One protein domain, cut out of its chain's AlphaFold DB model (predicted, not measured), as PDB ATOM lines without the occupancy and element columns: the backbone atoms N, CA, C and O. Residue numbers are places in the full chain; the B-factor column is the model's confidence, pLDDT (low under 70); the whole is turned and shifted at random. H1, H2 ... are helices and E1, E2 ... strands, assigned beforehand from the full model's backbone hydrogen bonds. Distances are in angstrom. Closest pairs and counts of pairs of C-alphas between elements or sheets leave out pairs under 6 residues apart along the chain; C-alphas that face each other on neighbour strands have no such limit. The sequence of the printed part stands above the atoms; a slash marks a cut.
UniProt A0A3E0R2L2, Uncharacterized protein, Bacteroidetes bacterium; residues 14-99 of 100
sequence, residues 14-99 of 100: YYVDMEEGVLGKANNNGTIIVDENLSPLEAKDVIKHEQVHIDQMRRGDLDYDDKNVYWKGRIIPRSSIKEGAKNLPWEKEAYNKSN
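AT A GLANCE: This is residues 14 to 99 of the 100 residues of an uncharacterized protein of Bacteroidetes bacterium (UniProt A0A3E0R2L2). One long helix, H1, ties together two small three-stranded sheets: the sheet E1 E3 E2 covers one side of H1, and the sheet E4 E5 E6 packs by E4 on the last turns of H1. The short helix H2 crosses H1 away from the first sheet, and a long link brings the chain back to it from E6. The printed part has 86 residues with two named helices and six named strands, in the order E1 E2 E3 H1 E4 E5 E6 H2, class mixed, helices and strands. The first sheet, in the order E1 E3 E2, is mixed, and the second, in the order E4 E5 E6, is antiparallel throughout. The whole is compact, with a radius of gyration of the C-alphas of 12.6 A and spans of 36 by 24 by 24 A.

IN THESE COORDINATES: E1, residues 14 to 16, begins at C-alpha 14 at (35.357, 43.506, 25.497) and is 6.4 A long. E2 is residues 24 to 26, 7.1 A, and E3 residues 32 to 35, 10.3 A. H1, residues 40 to 59, runs 28.4 A from C-alpha 40 at (43.661, 33.179, 24.223). E4 is residues 62 to 64, 7.0 A, E5 residues 68 to 71, 9.5 A, and E6 residues 74 to 77, 9.9 A. H2, residues 89 to 98, is 14.5 A long and ends at C-alpha 98 at (32.767, 26.182, 32.994).

HOW THE PARTS SIT: E1 and E3 are parallel, with N 14 and O 32 at 2.9 A. E2 and E3 form an antiparallel hairpin, with N 25 and O 33 at 2.9 A. H1 is on one face of this sheet, two layers, at a height over the sheet of 7.0 A; it lies over E3 and E2 and runs along the strands, at 18 degrees to E2 on the local plane. The closest C-alphas of E2 and H1 are those of Ala 26 and Glu 50, 5.2 A apart. H1 is also on the sheet E4 E5 E6, a meander, each strand the antiparallel neighbour of the one before; the C-alphas of Gln 56 and Leu 62, the closest of H1 and E4, are 5.2 A apart. In the hairpin E4 and E5, N 70 and O 63 are 2.8 A apart; in the hairpin E5 and E6, N 69 and O 76 are 2.8 A apart. H2 touches H1 at a steep tilt of 48 degrees, opposite ways, closest at the C-alphas of His 49 and Ser 98, 5.1 A. H2 only just grazes the second sheet, with residues 89 to 90, and is apart from E1, E2 and E3. Every O i to N i+4 pair is within hydrogen-bond range in H2, and 15 of 16 in H1.

THE WHOLE: The two C-alphas farthest apart are those of Ser 39 and Gly 73, 36.5 A. The printed part has no cut. The link E6 to H2, 11 residues, is long; E1 to E2 is short, and the others are tight. The mean pLDDT of the printed part is 95.3, and no printed residue is under 70.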
ATOM      1  N   TYR A  14      34.361  42.449  25.629       96.25
ATOM      2  CA  TYR A  14      35.357  43.506  25.497       96.25
ATOM      3  C   TYR A  14      36.617  43.118  26.262       96.25
ATOM      4  O   TYR A  14      36.525  42.573  27.360       96.25
ATOM      5  N   TYR A  15      37.771  43.410  25.674       96.00
ATOM      6  CA  TYR A  15      39.072  43.244  26.311       96.00
ATOM      7  C   TYR A  15      39.523  44.604  26.821       96.00
ATOM      8  O   TYR A  15      39.452  45.580  26.070       96.00
ATOM      9  N   VAL A  16      39.884  44.675  28.096       95.06
ATOM     10  CA  VAL A  16      40.297  45.913  28.762       95.06
ATOM     11  C   VAL A  16      41.419  45.614  29.750       95.06
ATOM     12  O   VAL A  16      41.505  44.497  30.255       95.06
ATOM     13  N   ASP A  17      42.235  46.617  30.058       95.06
ATOM     14  CA  ASP A  17      43.152  46.568  31.197       95.06
ATOM     15  C   ASP A  17      42.332  46.529  32.500       95.06
ATOM     16  O   ASP A  17      41.581  47.464  32.806       95.06
ATOM     17  N   MET A  18      42.379  45.395  33.205       91.81
ATOM     18  CA  MET A  18      41.581  45.137  34.405       91.81
ATOM     19  C   MET A  18      42.401  45.343  35.680       91.81
ATOM     20  O   MET A  18      43.627  45.309  35.686       91.81
ATOM     21  N   GLU A  19      41.706  45.560  36.796       88.88
ATOM     22  CA  GLU A  19      42.346  45.645  38.110       88.88
ATOM     23  C   GLU A  19      43.055  44.328  38.470       88.88
ATOM     24  O   GLU A  19      42.576  43.236  38.152       88.88
ATOM     25  N   GLU A  20      44.178  44.434  39.188       86.44
ATOM     26  CA  GLU A  20      44.996  43.283  39.569       86.44
ATOM     27  C   GLU A  20      44.159  42.204  40.282       86.44
ATOM     28  O   GLU A  20      43.519  42.442  41.309       86.44
ATOM     29  N   GLY A  21      44.177  40.989  39.727       85.75
ATOM     30  CA  GLY A  21      43.461  39.834  40.269       85.75
ATOM     31  C   GLY A  21      42.022  39.659  39.770       85.75
ATOM     32  O   GLY A  21      41.386  38.675  40.155       85.75
ATOM     33  N   VAL A  22      41.512  40.540  38.902       91.50
ATOM     34  CA  VAL A  22      40.197  40.392  38.262       91.50
ATOM     35  C   VAL A  22      40.373  40.024  36.790       91.50
ATOM     36  O   VAL A  22      40.694  40.865  35.964       91.50
ATOM     37  N   LEU A  23      40.121  38.759  36.451       94.81
ATOM     38  CA  LEU A  23      40.356  38.249  35.092       94.81
ATOM     39  C   LEU A  23      39.180  38.496  34.131       94.81
ATOM     40  O   LEU A  23      39.351  38.492  32.912       94.81
ATOM     41  N   GLY A  24      37.973  38.677  34.670       95.44
ATOM     42  CA  GLY A  24      36.762  38.933  33.901       95.44
ATOM     43  C   GLY A  24      35.582  39.337  34.776       95.44
ATOM     44  O   GLY A  24      35.634  39.233  36.002       95.44
ATOM     45  N   LYS A  25      34.534  39.864  34.134       95.50
ATOM     46  CA  LYS A  25      33.285  40.268  34.790       95.50
ATOM     47  C   LYS A  25      32.110  40.278  33.812       95.50
ATOM     48  O   LYS A  25      32.147  40.944  32.775       95.50
ATOM     49  N   ALA A  26      31.024  39.611  34.176       96.31
ATOM     50  CA  ALA A  26      29.715  39.732  33.544       96.31
ATOM     51  C   ALA A  26      28.952  40.943  34.094       96.31
ATOM     52  O   ALA A  26      28.714  40.997  35.293       96.31
ATOM     53  N   ASN A  27      28.527  41.883  33.244       94.25
ATOM     54  CA  ASN A  27      27.767  43.083  33.621       94.25
ATOM     55  C   ASN A  27      26.247  42.889  33.456       94.25
ATOM     56  O   ASN A  27      25.799  42.247  32.504       94.25
ATOM     57  N   ASN A  28      25.444  43.562  34.291       90.25
ATOM     58  CA  ASN A  28      23.968  43.483  34.260       90.25
ATOM     59  C   ASN A  28      23.335  43.964  32.943       90.25
ATOM     60  O   ASN A  28      22.211  43.595  32.615       90.25
ATOM     61  N   ASN A  29      24.054  44.766  32.150       89.25
ATOM     62  CA  ASN A  29      23.628  45.163  30.804       89.25
ATOM     63  C   ASN A  29      23.828  44.050  29.749       89.25
ATOM     64  O   ASN A  29      23.569  44.267  28.566       89.25
ATOM     65  N   GLY A  30      24.292  42.865  30.158       90.50
ATOM     66  CA  GLY A  30      24.448  41.701  29.299       90.50
ATOM     67  C   GLY A  30      25.770  41.633  28.531       90.50
ATOM     68  O   GLY A  30      25.835  40.893  27.550       90.50
ATOM     69  N   THR A  31      26.801  42.385  28.930       94.69
ATOM     70  CA  THR A  31      28.155  42.324  28.341       94.69
ATOM     71  C   THR A  31      29.136  41.593  29.251       94.69
ATOM     72  O   THR A  31      28.969  41.627  30.467       94.69
ATOM     73  N   ILE A  32      30.203  41.033  28.689       97.19
ATOM     74  CA  ILE A  32      31.352  40.512  29.437       97.19
ATOM     75  C   ILE A  32      32.555  41.425  29.182       97.19
ATOM     76  O   ILE A  32      32.792  41.832  28.043       97.19
ATOM     77  N   ILE A  33      33.313  41.726  30.231       96.88
ATOM     78  CA  ILE A  33      34.666  42.282  30.124       96.88
ATOM     79  C   ILE A  33      35.683  41.219  30.548       96.88
ATOM     80  O   ILE A  33      35.391  40.415  31.435       96.88
ATOM     81  N   VAL A  34      36.833  41.183  29.880       97.38
ATOM     82  CA  VAL A  34      37.929  40.227  30.099       97.38
ATOM     83  C   VAL A  34      39.241  40.999  30.116       97.38
ATOM     84  O   VAL A  34      39.391  41.950  29.347       97.38
ATOM     85  N   ASP A  35      40.177  40.582  30.959       97.31
ATOM     86  CA  ASP A  35      41.515  41.167  31.006       97.31
ATOM     87  C   ASP A  35      42.233  40.952  29.661       97.31
ATOM     88  O   ASP A  35      42.298  39.836  29.130       97.31
ATOM     89  N   GLU A  36      42.726  42.044  29.074       96.06
ATOM     90  CA  GLU A  36      43.408  42.040  27.778       96.06
ATOM     91  C   GLU A  36      44.769  41.333  27.787       96.06
ATOM     92  O   GLU A  36      45.249  40.922  26.729       96.06
ATOM     93  N   ASN A  37      45.364  41.136  28.966       96.12
ATOM     94  CA  ASN A  37      46.673  40.508  29.133       96.12
ATOM     95  C   ASN A  37      46.612  38.971  29.182       96.12
ATOM     96  O   ASN A  37      47.654  38.311  29.212       96.12
ATOM     97  N   LEU A  38      45.413  38.378  29.183       95.19
ATOM     98  CA  LEU A  38      45.238  36.927  29.214       95.19
ATOM     99  C   LEU A  38      45.637  36.264  27.896       95.19
ATOM    100  O   LEU A  38      45.364  36.762  26.801       95.19
ATOM    101  N   SER A  39      46.190  35.051  27.984       96.50
ATOM    102  CA  SER A  39      46.356  34.228  26.790       96.50
ATOM    103  C   SER A  39      44.990  33.876  26.173       96.50
ATOM    104  O   SER A  39      43.974  33.813  26.874       96.50
ATOM    105  N   PRO A  40      44.924  33.550  24.867       94.69
ATOM    106  CA  PRO A  40      43.661  33.179  24.223       94.69
ATOM    107  C   PRO A  40      42.929  32.001  24.885       94.69
ATOM    108  O   PRO A  40      41.703  31.913  24.796       94.69
ATOM    109  N   LEU A  41      43.664  31.079  25.521       95.06
ATOM    110  CA  LEU A  41      43.074  29.943  26.227       95.06
ATOM    111  C   LEU A  41      42.463  30.377  27.565       95.06
ATOM    112  O   LEU A  41      41.306  30.055  27.821       95.06
ATOM    113  N   GLU A  42      43.194  31.161  28.358       95.75
ATOM    114  CA  GLU A  42      42.701  31.705  29.630       95.75
ATOM    115  C   GLU A  42      41.487  32.604  29.407       95.75
ATOM    116  O   GLU A  42      40.449  32.409  30.038       95.75
ATOM    117  N   ALA A  43      41.558  33.513  28.430       96.00
ATOM    118  CA  ALA A  43      40.436  34.367  28.059       96.00
ATOM    119  C   ALA A  43      39.198  33.541  27.678       96.00
ATOM    120  O   ALA A  43      38.078  33.873  28.058       96.00
ATOM    121  N   LYS A  44      39.375  32.431  26.950       95.44
ATOM    122  CA  LYS A  44      38.263  31.546  26.580       95.44
ATOM    123  C   LYS A  44      37.619  30.890  27.800       95.44
ATOM    124  O   LYS A  44      36.400  30.723  27.807       95.44
ATOM    125  N   ASP A  45      38.406  30.498  28.793       96.38
ATOM    126  CA  ASP A  45      37.898  29.866  30.010       96.38
ATOM    127  C   ASP A  45      37.206  30.878  30.932       96.38
ATOM    128  O   ASP A  45      36.101  30.604  31.405       96.38
ATOM    129  N   VAL A  46      37.750  32.094  31.047       96.50
ATOM    130  CA  VAL A  46      37.079  33.228  31.702       96.50
ATOM    131  C   VAL A  46      35.745  33.538  31.018       96.50
ATOM    132  O   VAL A  46      34.713  33.586  31.678       96.50
ATOM    133  N   ILE A  47      35.707  33.653  29.685       96.44
ATOM    134  CA  ILE A  47      34.460  33.928  28.948       96.44
ATOM    135  C   ILE A  47      33.407  32.843  29.206       96.44
ATOM    136  O   ILE A  47      32.226  33.165  29.319       96.44
ATOM    137  N   LYS A  48      33.793  31.562  29.306       96.38
ATOM    138  CA  LYS A  48      32.840  30.488  29.641       96.38
ATOM    139  C   LYS A  48      32.262  30.668  31.042       96.38
ATOM    140  O   LYS A  48      31.058  30.476  31.196       96.38
ATOM    141  N   HIS A  49      33.095  31.015  32.024       97.44
ATOM    142  CA  HIS A  49      32.667  31.295  33.399       97.44
ATOM    143  C   HIS A  49      31.691  32.475  33.432       97.44
ATOM    144  O   HIS A  49      30.539  32.317  33.835       97.44
ATOM    145  N   GLU A  50      32.082  33.615  32.862       97.50
ATOM    146  CA  GLU A  50      31.249  34.823  32.822       97.50
ATOM    147  C   GLU A  50      29.950  34.624  32.028       97.50
ATOM    148  O   GLU A  50      28.901  35.189  32.350       97.50
ATOM    149  N   GLN A  51      29.955  33.755  31.015       96.19
ATOM    150  CA  GLN A  51      28.746  33.421  30.269       96.19
ATOM    151  C   GLN A  51      27.688  32.721  31.139       96.19
ATOM    152  O   GLN A  51      26.493  32.875  30.856       96.19
ATOM    153  N   VAL A  52      28.094  31.999  32.193       97.31
ATOM    154  CA  VAL A  52      27.167  31.419  33.177       97.31
ATOM    155  C   VAL A  52      26.534  32.514  34.027       97.31
ATOM    156  O   VAL A  52      25.323  32.471  34.237       97.31
ATOM    157  N   HIS A  53      27.293  33.528  34.442       97.69
ATOM    158  CA  HIS A  53      26.737  34.681  35.155       97.69
ATOM    159  C   HIS A  53      25.742  35.464  34.296       97.69
ATOM    160  O   HIS A  53      24.645  35.772  34.753       97.69
ATOM    161  N   ILE A  54      26.043  35.678  33.012       96.81
ATOM    162  CA  ILE A  54      25.090  36.281  32.066       96.81
ATOM    163  C   ILE A  54      23.809  35.443  31.939       96.81
ATOM    164  O   ILE A  54      22.712  35.991  31.840       96.81
ATOM    165  N   ASP A  55      23.918  34.113  31.931       95.81
ATOM    166  CA  ASP A  55      22.751  33.229  31.926       95.81
ATOM    167  C   ASP A  55      21.947  33.313  33.236       95.81
ATOM    168  O   ASP A  55      20.721  33.404  33.195       95.81
ATOM    169  N   GLN A  56      22.614  33.352  34.391       97.25
ATOM    170  CA  GLN A  56      21.968  33.566  35.691       97.25
ATOM    171  C   GLN A  56      21.216  34.905  35.728       97.25
ATOM    172  O   GLN A  56      20.066  34.941  36.167       97.25
ATOM    173  N   MET A  57      21.811  35.977  35.196       95.88
ATOM    174  CA  MET A  57      21.164  37.288  35.067       95.88
ATOM    175  C   MET A  57      19.950  37.245  34.144       95.88
ATOM    176  O   MET A  57      18.874  37.715  34.501       95.88
ATOM    177  N   ARG A  58      20.069  36.602  32.976       93.12
ATOM    178  CA  ARG A  58      18.946  36.440  32.034       93.12
ATOM    179  C   ARG A  58      17.785  35.641  32.625       93.12
ATOM    180  O   ARG A  58      16.637  35.901  32.272       93.12
ATOM    181  N   ARG A  59      18.072  34.675  33.501       95.44
ATOM    182  CA  ARG A  59      17.058  33.911  34.244       95.44
ATOM    183  C   ARG A  59      16.426  34.696  35.396       95.44
ATOM    184  O   ARG A  59      15.390  34.269  35.897       95.44
ATOM    185  N   GLY A  60      17.023  35.817  35.806       95.00
ATOM    186  CA  GLY A  60      16.635  36.562  37.007       95.00
ATOM    187  C   GLY A  60      17.115  35.914  38.311       95.00
ATOM    188  O   GLY A  60      16.615  36.251  39.382       95.00
ATOM    189  N   ASP A  61      18.058  34.969  38.231       97.62
ATOM    190  CA  ASP A  61      18.644  34.311  39.398       97.62
ATOM    191  C   ASP A  61      19.718  35.185  40.056       97.62
ATOM    192  O   ASP A  61      19.821  35.161  41.280       97.62
ATOM    193  N   LEU A  62      20.500  35.931  39.269       97.69
ATOM    194  CA  LEU A  62      21.583  36.801  39.735       97.69
ATOM    195  C   LEU A  62      21.364  38.238  39.259       97.69
ATOM    196  O   LEU A  62      21.112  38.465  38.085       97.69
ATOM    197  N   ASP A  63      21.526  39.198  40.154       96.62
ATOM    198  CA  ASP A  63      21.680  40.619  39.839       96.62
ATOM    199  C   ASP A  63      22.559  41.239  40.934       96.62
ATOM    200  O   ASP A  63      22.786  40.617  41.975       96.62
ATOM    201  N   TYR A  64      23.062  42.450  40.745       95.62
ATOM    202  CA  TYR A  64      23.787  43.170  41.790       95.62
ATOM    203  C   TYR A  64      23.780  44.679  41.549       95.62
ATOM    204  O   TYR A  64      23.689  45.147  40.420       95.62
ATOM    205  N   ASP A  65      23.932  45.455  42.613       95.19
ATOM    206  CA  ASP A  65      24.202  46.890  42.549       95.19
ATOM    207  C   ASP A  65      25.487  47.225  43.329       95.19
ATOM    208  O   ASP A  65      26.298  46.354  43.671       95.19
ATOM    209  N   ASP A  66      25.711  48.504  43.617       95.06
ATOM    210  CA  ASP A  66      26.888  48.938  44.374       95.06
ATOM    211  C   ASP A  66      26.892  48.431  45.829       95.06
ATOM    212  O   ASP A  66      27.927  48.458  46.493       95.06
ATOM    213  N   LYS A  67      25.753  47.962  46.350       97.31
ATOM    214  CA  LYS A  67      25.553  47.625  47.766       97.31
ATOM    215  C   LYS A  67      25.227  46.153  48.004       97.31
ATOM    216  O   LYS A  67      25.616  45.617  49.042       97.31
ATOM    217  N   ASN A  68      24.519  45.499  47.089       97.75
ATOM    218  CA  ASN A  68      23.934  44.178  47.282       97.75
ATOM    219  C   ASN A  68      24.137  43.273  46.067       97.75
ATOM    220  O   ASN A  68      24.102  43.723  44.926       97.75
ATOM    221  N   VAL A  69      24.251  41.976  46.338       97.56
ATOM    222  CA  VAL A  69      23.991  40.907  45.375       97.56
ATOM    223  C   VAL A  69      22.579  40.384  45.609       97.56
ATOM    224  O   VAL A  69      22.173  40.117  46.744       97.56
ATOM    225  N   TYR A  70      21.832  40.208  44.531       97.81
ATOM    226  CA  TYR A  70      20.514  39.602  44.516       97.81
ATOM    227  C   TYR A  70      20.649  38.186  43.976       97.81
ATOM    228  O   TYR A  70      21.019  37.985  42.824       97.81
ATOM    229  N   TRP A  71      20.348  37.196  44.811       97.75
ATOM    230  CA  TRP A  71      20.426  35.792  44.426       97.75
ATOM    231  C   TRP A  71      19.104  35.082  44.694       97.75
ATOM    232  O   TRP A  71      18.728  34.865  45.850       97.75
ATOM    233  N   LYS A  72      18.387  34.711  43.628       97.00
ATOM    234  CA  LYS A  72      17.097  33.999  43.671       97.00
ATOM    235  C   LYS A  72      16.097  34.652  44.631       97.00
ATOM    236  O   LYS A  72      15.515  33.998  45.495       97.00
ATOM    237  N   GLY A  73      15.960  35.974  44.514       96.00
ATOM    238  CA  GLY A  73      15.077  36.795  45.347       96.00
ATOM    239  C   GLY A  73      15.605  37.116  46.751       96.00
ATOM    240  O   GLY A  73      14.913  37.791  47.509       96.00
ATOM    241  N   ARG A  74      16.812  36.666  47.122       97.50
ATOM    242  CA  ARG A  74      17.466  37.038  48.387       97.50
ATOM    243  C   ARG A  74      18.394  38.226  48.179       97.50
ATOM    244  O   ARG A  74      19.138  38.244  47.207       97.50
ATOM    245  N   ILE A  75      18.386  39.161  49.124       98.00
ATOM    246  CA  ILE A  75      19.291  40.314  49.151       98.00
ATOM    247  C   ILE A  75      20.477  39.970  50.054       98.00
ATOM    248  O   ILE A  75      20.283  39.593  51.211       98.00
ATOM    249  N   ILE A  76      21.690  40.080  49.523       97.81
ATOM    250  CA  ILE A  76      22.940  39.766  50.218       97.81
ATOM    251  C   ILE A  76      23.824  41.017  50.165       97.81
ATOM    252  O   ILE A  76      24.269  41.386  49.080       97.81
ATOM    253  N   PRO A  77      24.098  41.689  51.298       97.88
ATOM    254  CA  PRO A  77      24.988  42.846  51.311       97.88
ATOM    255  C   PRO A  77      26.390  42.465  50.827       97.88
ATOM    256  O   PRO A  77      26.978  41.508  51.334       97.88
ATOM    257  N   ARG A  78      26.964  43.236  49.901       97.31
ATOM    258  CA  ARG A  78      28.322  42.993  49.377       97.31
ATOM    259  C   ARG A  78      29.381  43.076  50.473       97.31
ATOM    260  O   ARG A  78      30.323  42.299  50.491       97.31
ATOM    261  N   SER A  79      29.153  43.929  51.473       97.12
ATOM    262  CA  SER A  79      29.988  44.028  52.678       97.12
ATOM    263  C   SER A  79      29.986  42.773  53.560       97.12
ATOM    264  O   SER A  79      30.840  42.651  54.434       97.12
ATOM    265  N   SER A  80      29.035  41.852  53.367       96.81
ATOM    266  CA  SER A  80      28.925  40.613  54.149       96.81
ATOM    267  C   SER A  80      29.609  39.408  53.498       96.81
ATOM    268  O   SER A  80      29.639  38.327  54.088       96.81
ATOM    269  N   ILE A  81      30.156  39.574  52.291       95.69
ATOM    270  CA  ILE A  81      30.769  38.504  51.504       95.69
ATOM    271  C   ILE A  81      32.125  38.942  50.948       95.69
ATOM    272  O   ILE A  81      32.437  40.125  50.864       95.69
ATOM    273  N   LYS A  82      32.940  37.967  50.544       94.62
ATOM    274  CA  LYS A  82      34.115  38.217  49.709       94.62
ATOM    275  C   LYS A  82      33.711  38.019  48.253       94.62
ATOM    276  O   LYS A  82      33.386  36.896  47.873       94.62
ATOM    277  N   GLU A  83      33.719  39.092  47.468       90.25
ATOM    278  CA  GLU A  83      33.399  39.045  46.037       90.25
ATOM    279  C   GLU A  83      34.242  37.997  45.298       90.25
ATOM    280  O   GLU A  83      35.418  37.796  45.616       90.25
ATOM    281  N   GLY A  84      33.616  37.285  44.357       90.06
ATOM    282  CA  GLY A  84      34.256  36.221  43.574       90.06
ATOM    283  C   GLY A  84      34.650  34.963  44.365       90.06
ATOM    284  O   GLY A  84      35.343  34.089  43.845       90.06
ATOM    285  N   ALA A  85      34.260  34.825  45.638       94.12
ATOM    286  CA  ALA A  85      34.599  33.629  46.404       94.12
ATOM    287  C   ALA A  85      33.903  32.375  45.838       94.12
ATOM    288  O   ALA A  85      32.676  32.288  45.811       94.12
ATOM    289  N   LYS A  86      34.690  31.341  45.487       94.00
ATOM    290  CA  LYS A  86      34.212  30.083  44.866       94.00
ATOM    291  C   LYS A  86      33.085  29.369  45.625       94.00
ATOM    292  O   LYS A  86      32.416  28.503  45.071       94.00
ATOM    293  N   ASN A  87      32.901  29.660  46.914       94.50
ATOM    294  CA  ASN A  87      31.869  29.038  47.739       94.50
ATOM    295  C   ASN A  87      30.490  29.717  47.630       94.50
ATOM    296  O   ASN A  87      29.506  29.143  48.119       94.50
ATOM    297  N   LEU A  88      30.415  30.899  47.011       97.31
ATOM    298  CA  LEU A  88      29.172  31.627  46.786       97.31
ATOM    299  C   LEU A  88      28.264  30.839  45.830       97.31
ATOM    300  O   LEU A  88      28.758  30.179  44.918       97.31
ATOM    301  N   PRO A  89      26.933  30.858  46.019       97.12
ATOM    302  CA  PRO A  89      26.029  30.032  45.219       97.12
ATOM    303  C   PRO A  89      26.114  30.265  43.704       97.12
ATOM    304  O   PRO A  89      26.063  29.294  42.950       97.12
ATOM    305  N   TRP A  90      26.251  31.521  43.268       97.44
ATOM    306  CA  TRP A  90      26.374  31.869  41.848       97.44
ATOM    307  C   TRP A  90      27.729  31.463  41.269       97.44
ATOM    308  O   TRP A  90      27.763  30.891  40.182       97.44
ATOM    309  N   GLU A  91      28.815  31.671  42.020       97.19
ATOM    310  CA  GLU A  91      30.168  31.228  41.656       97.19
ATOM    311  C   GLU A  91      30.259  29.705  41.548       97.19
ATOM    312  O   GLU A  91      30.780  29.180  40.570       97.19
ATOM    313  N   LYS A  92      29.694  28.965  42.513       96.88
ATOM    314  CA  LYS A  92      29.657  27.493  42.481       96.88
ATOM    315  C   LYS A  92      29.041  26.970  41.192       96.88
ATOM    316  O   LYS A  92      29.546  26.014  40.613       96.88
ATOM    317  N   GLU A  93      27.923  27.551  40.762       96.62
ATOM    318  CA  GLU A  93      27.292  27.156  39.506       96.62
ATOM    319  C   GLU A  93      28.167  27.507  38.297       96.62
ATOM    320  O   GLU A  93      28.265  26.681  37.389       96.62
ATOM    321  N   ALA A  94      28.799  28.685  38.292       97.06
ATOM    322  CA  ALA A  94      29.702  29.104  37.227       97.06
ATOM    323  C   ALA A  94      30.878  28.130  37.080       97.06
ATOM    324  O   ALA A  94      30.953  27.471  36.043       97.06
ATOM    325  N   TYR A  95      31.653  27.895  38.144       95.94
ATOM    326  CA  TYR A  95      32.777  26.949  38.151       95.94
ATOM    327  C   TYR A  95      32.378  25.526  37.728       95.94
ATOM    328  O   TYR A  95      33.063  24.892  36.925       95.94
ATOM    329  N   ASN A  96      31.233  25.029  38.212       95.44
ATOM    330  CA  ASN A  96      30.744  23.695  37.851       95.44
ATOM    331  C   ASN A  96      30.373  23.570  36.364       95.44
ATOM    332  O   ASN A  96      30.450  22.479  35.807       95.44
ATOM    333  N   LYS A  97      29.910  24.652  35.725       94.06
ATOM    334  CA  LYS A  97      29.491  24.648  34.314       94.06
ATOM    335  C   LYS A  97      30.628  24.996  33.355       94.06
ATOM    336  O   LYS A  97      30.605  24.536  32.213       94.06
ATOM    337  N   SER A  98      31.593  25.805  33.786       90.31
ATOM    338  CA  SER A  98      32.767  26.182  32.994       90.31
ATOM    339  C   SER A  98      33.918  25.177  33.100       90.31
ATOM    340  O   SER A  98      34.762  25.167  32.205       90.31
ATOM    341  N   ASN A  99      33.922  24.309  34.125       83.44
ATOM    342  CA  ASN A  99      35.039  23.429  34.494       83.44
ATOM    343  C   ASN A  99      36.338  24.212  34.787       83.44
ATOM    344  O   ASN A  99      37.407  23.830  34.307       83.44
TER     345      ASN A  99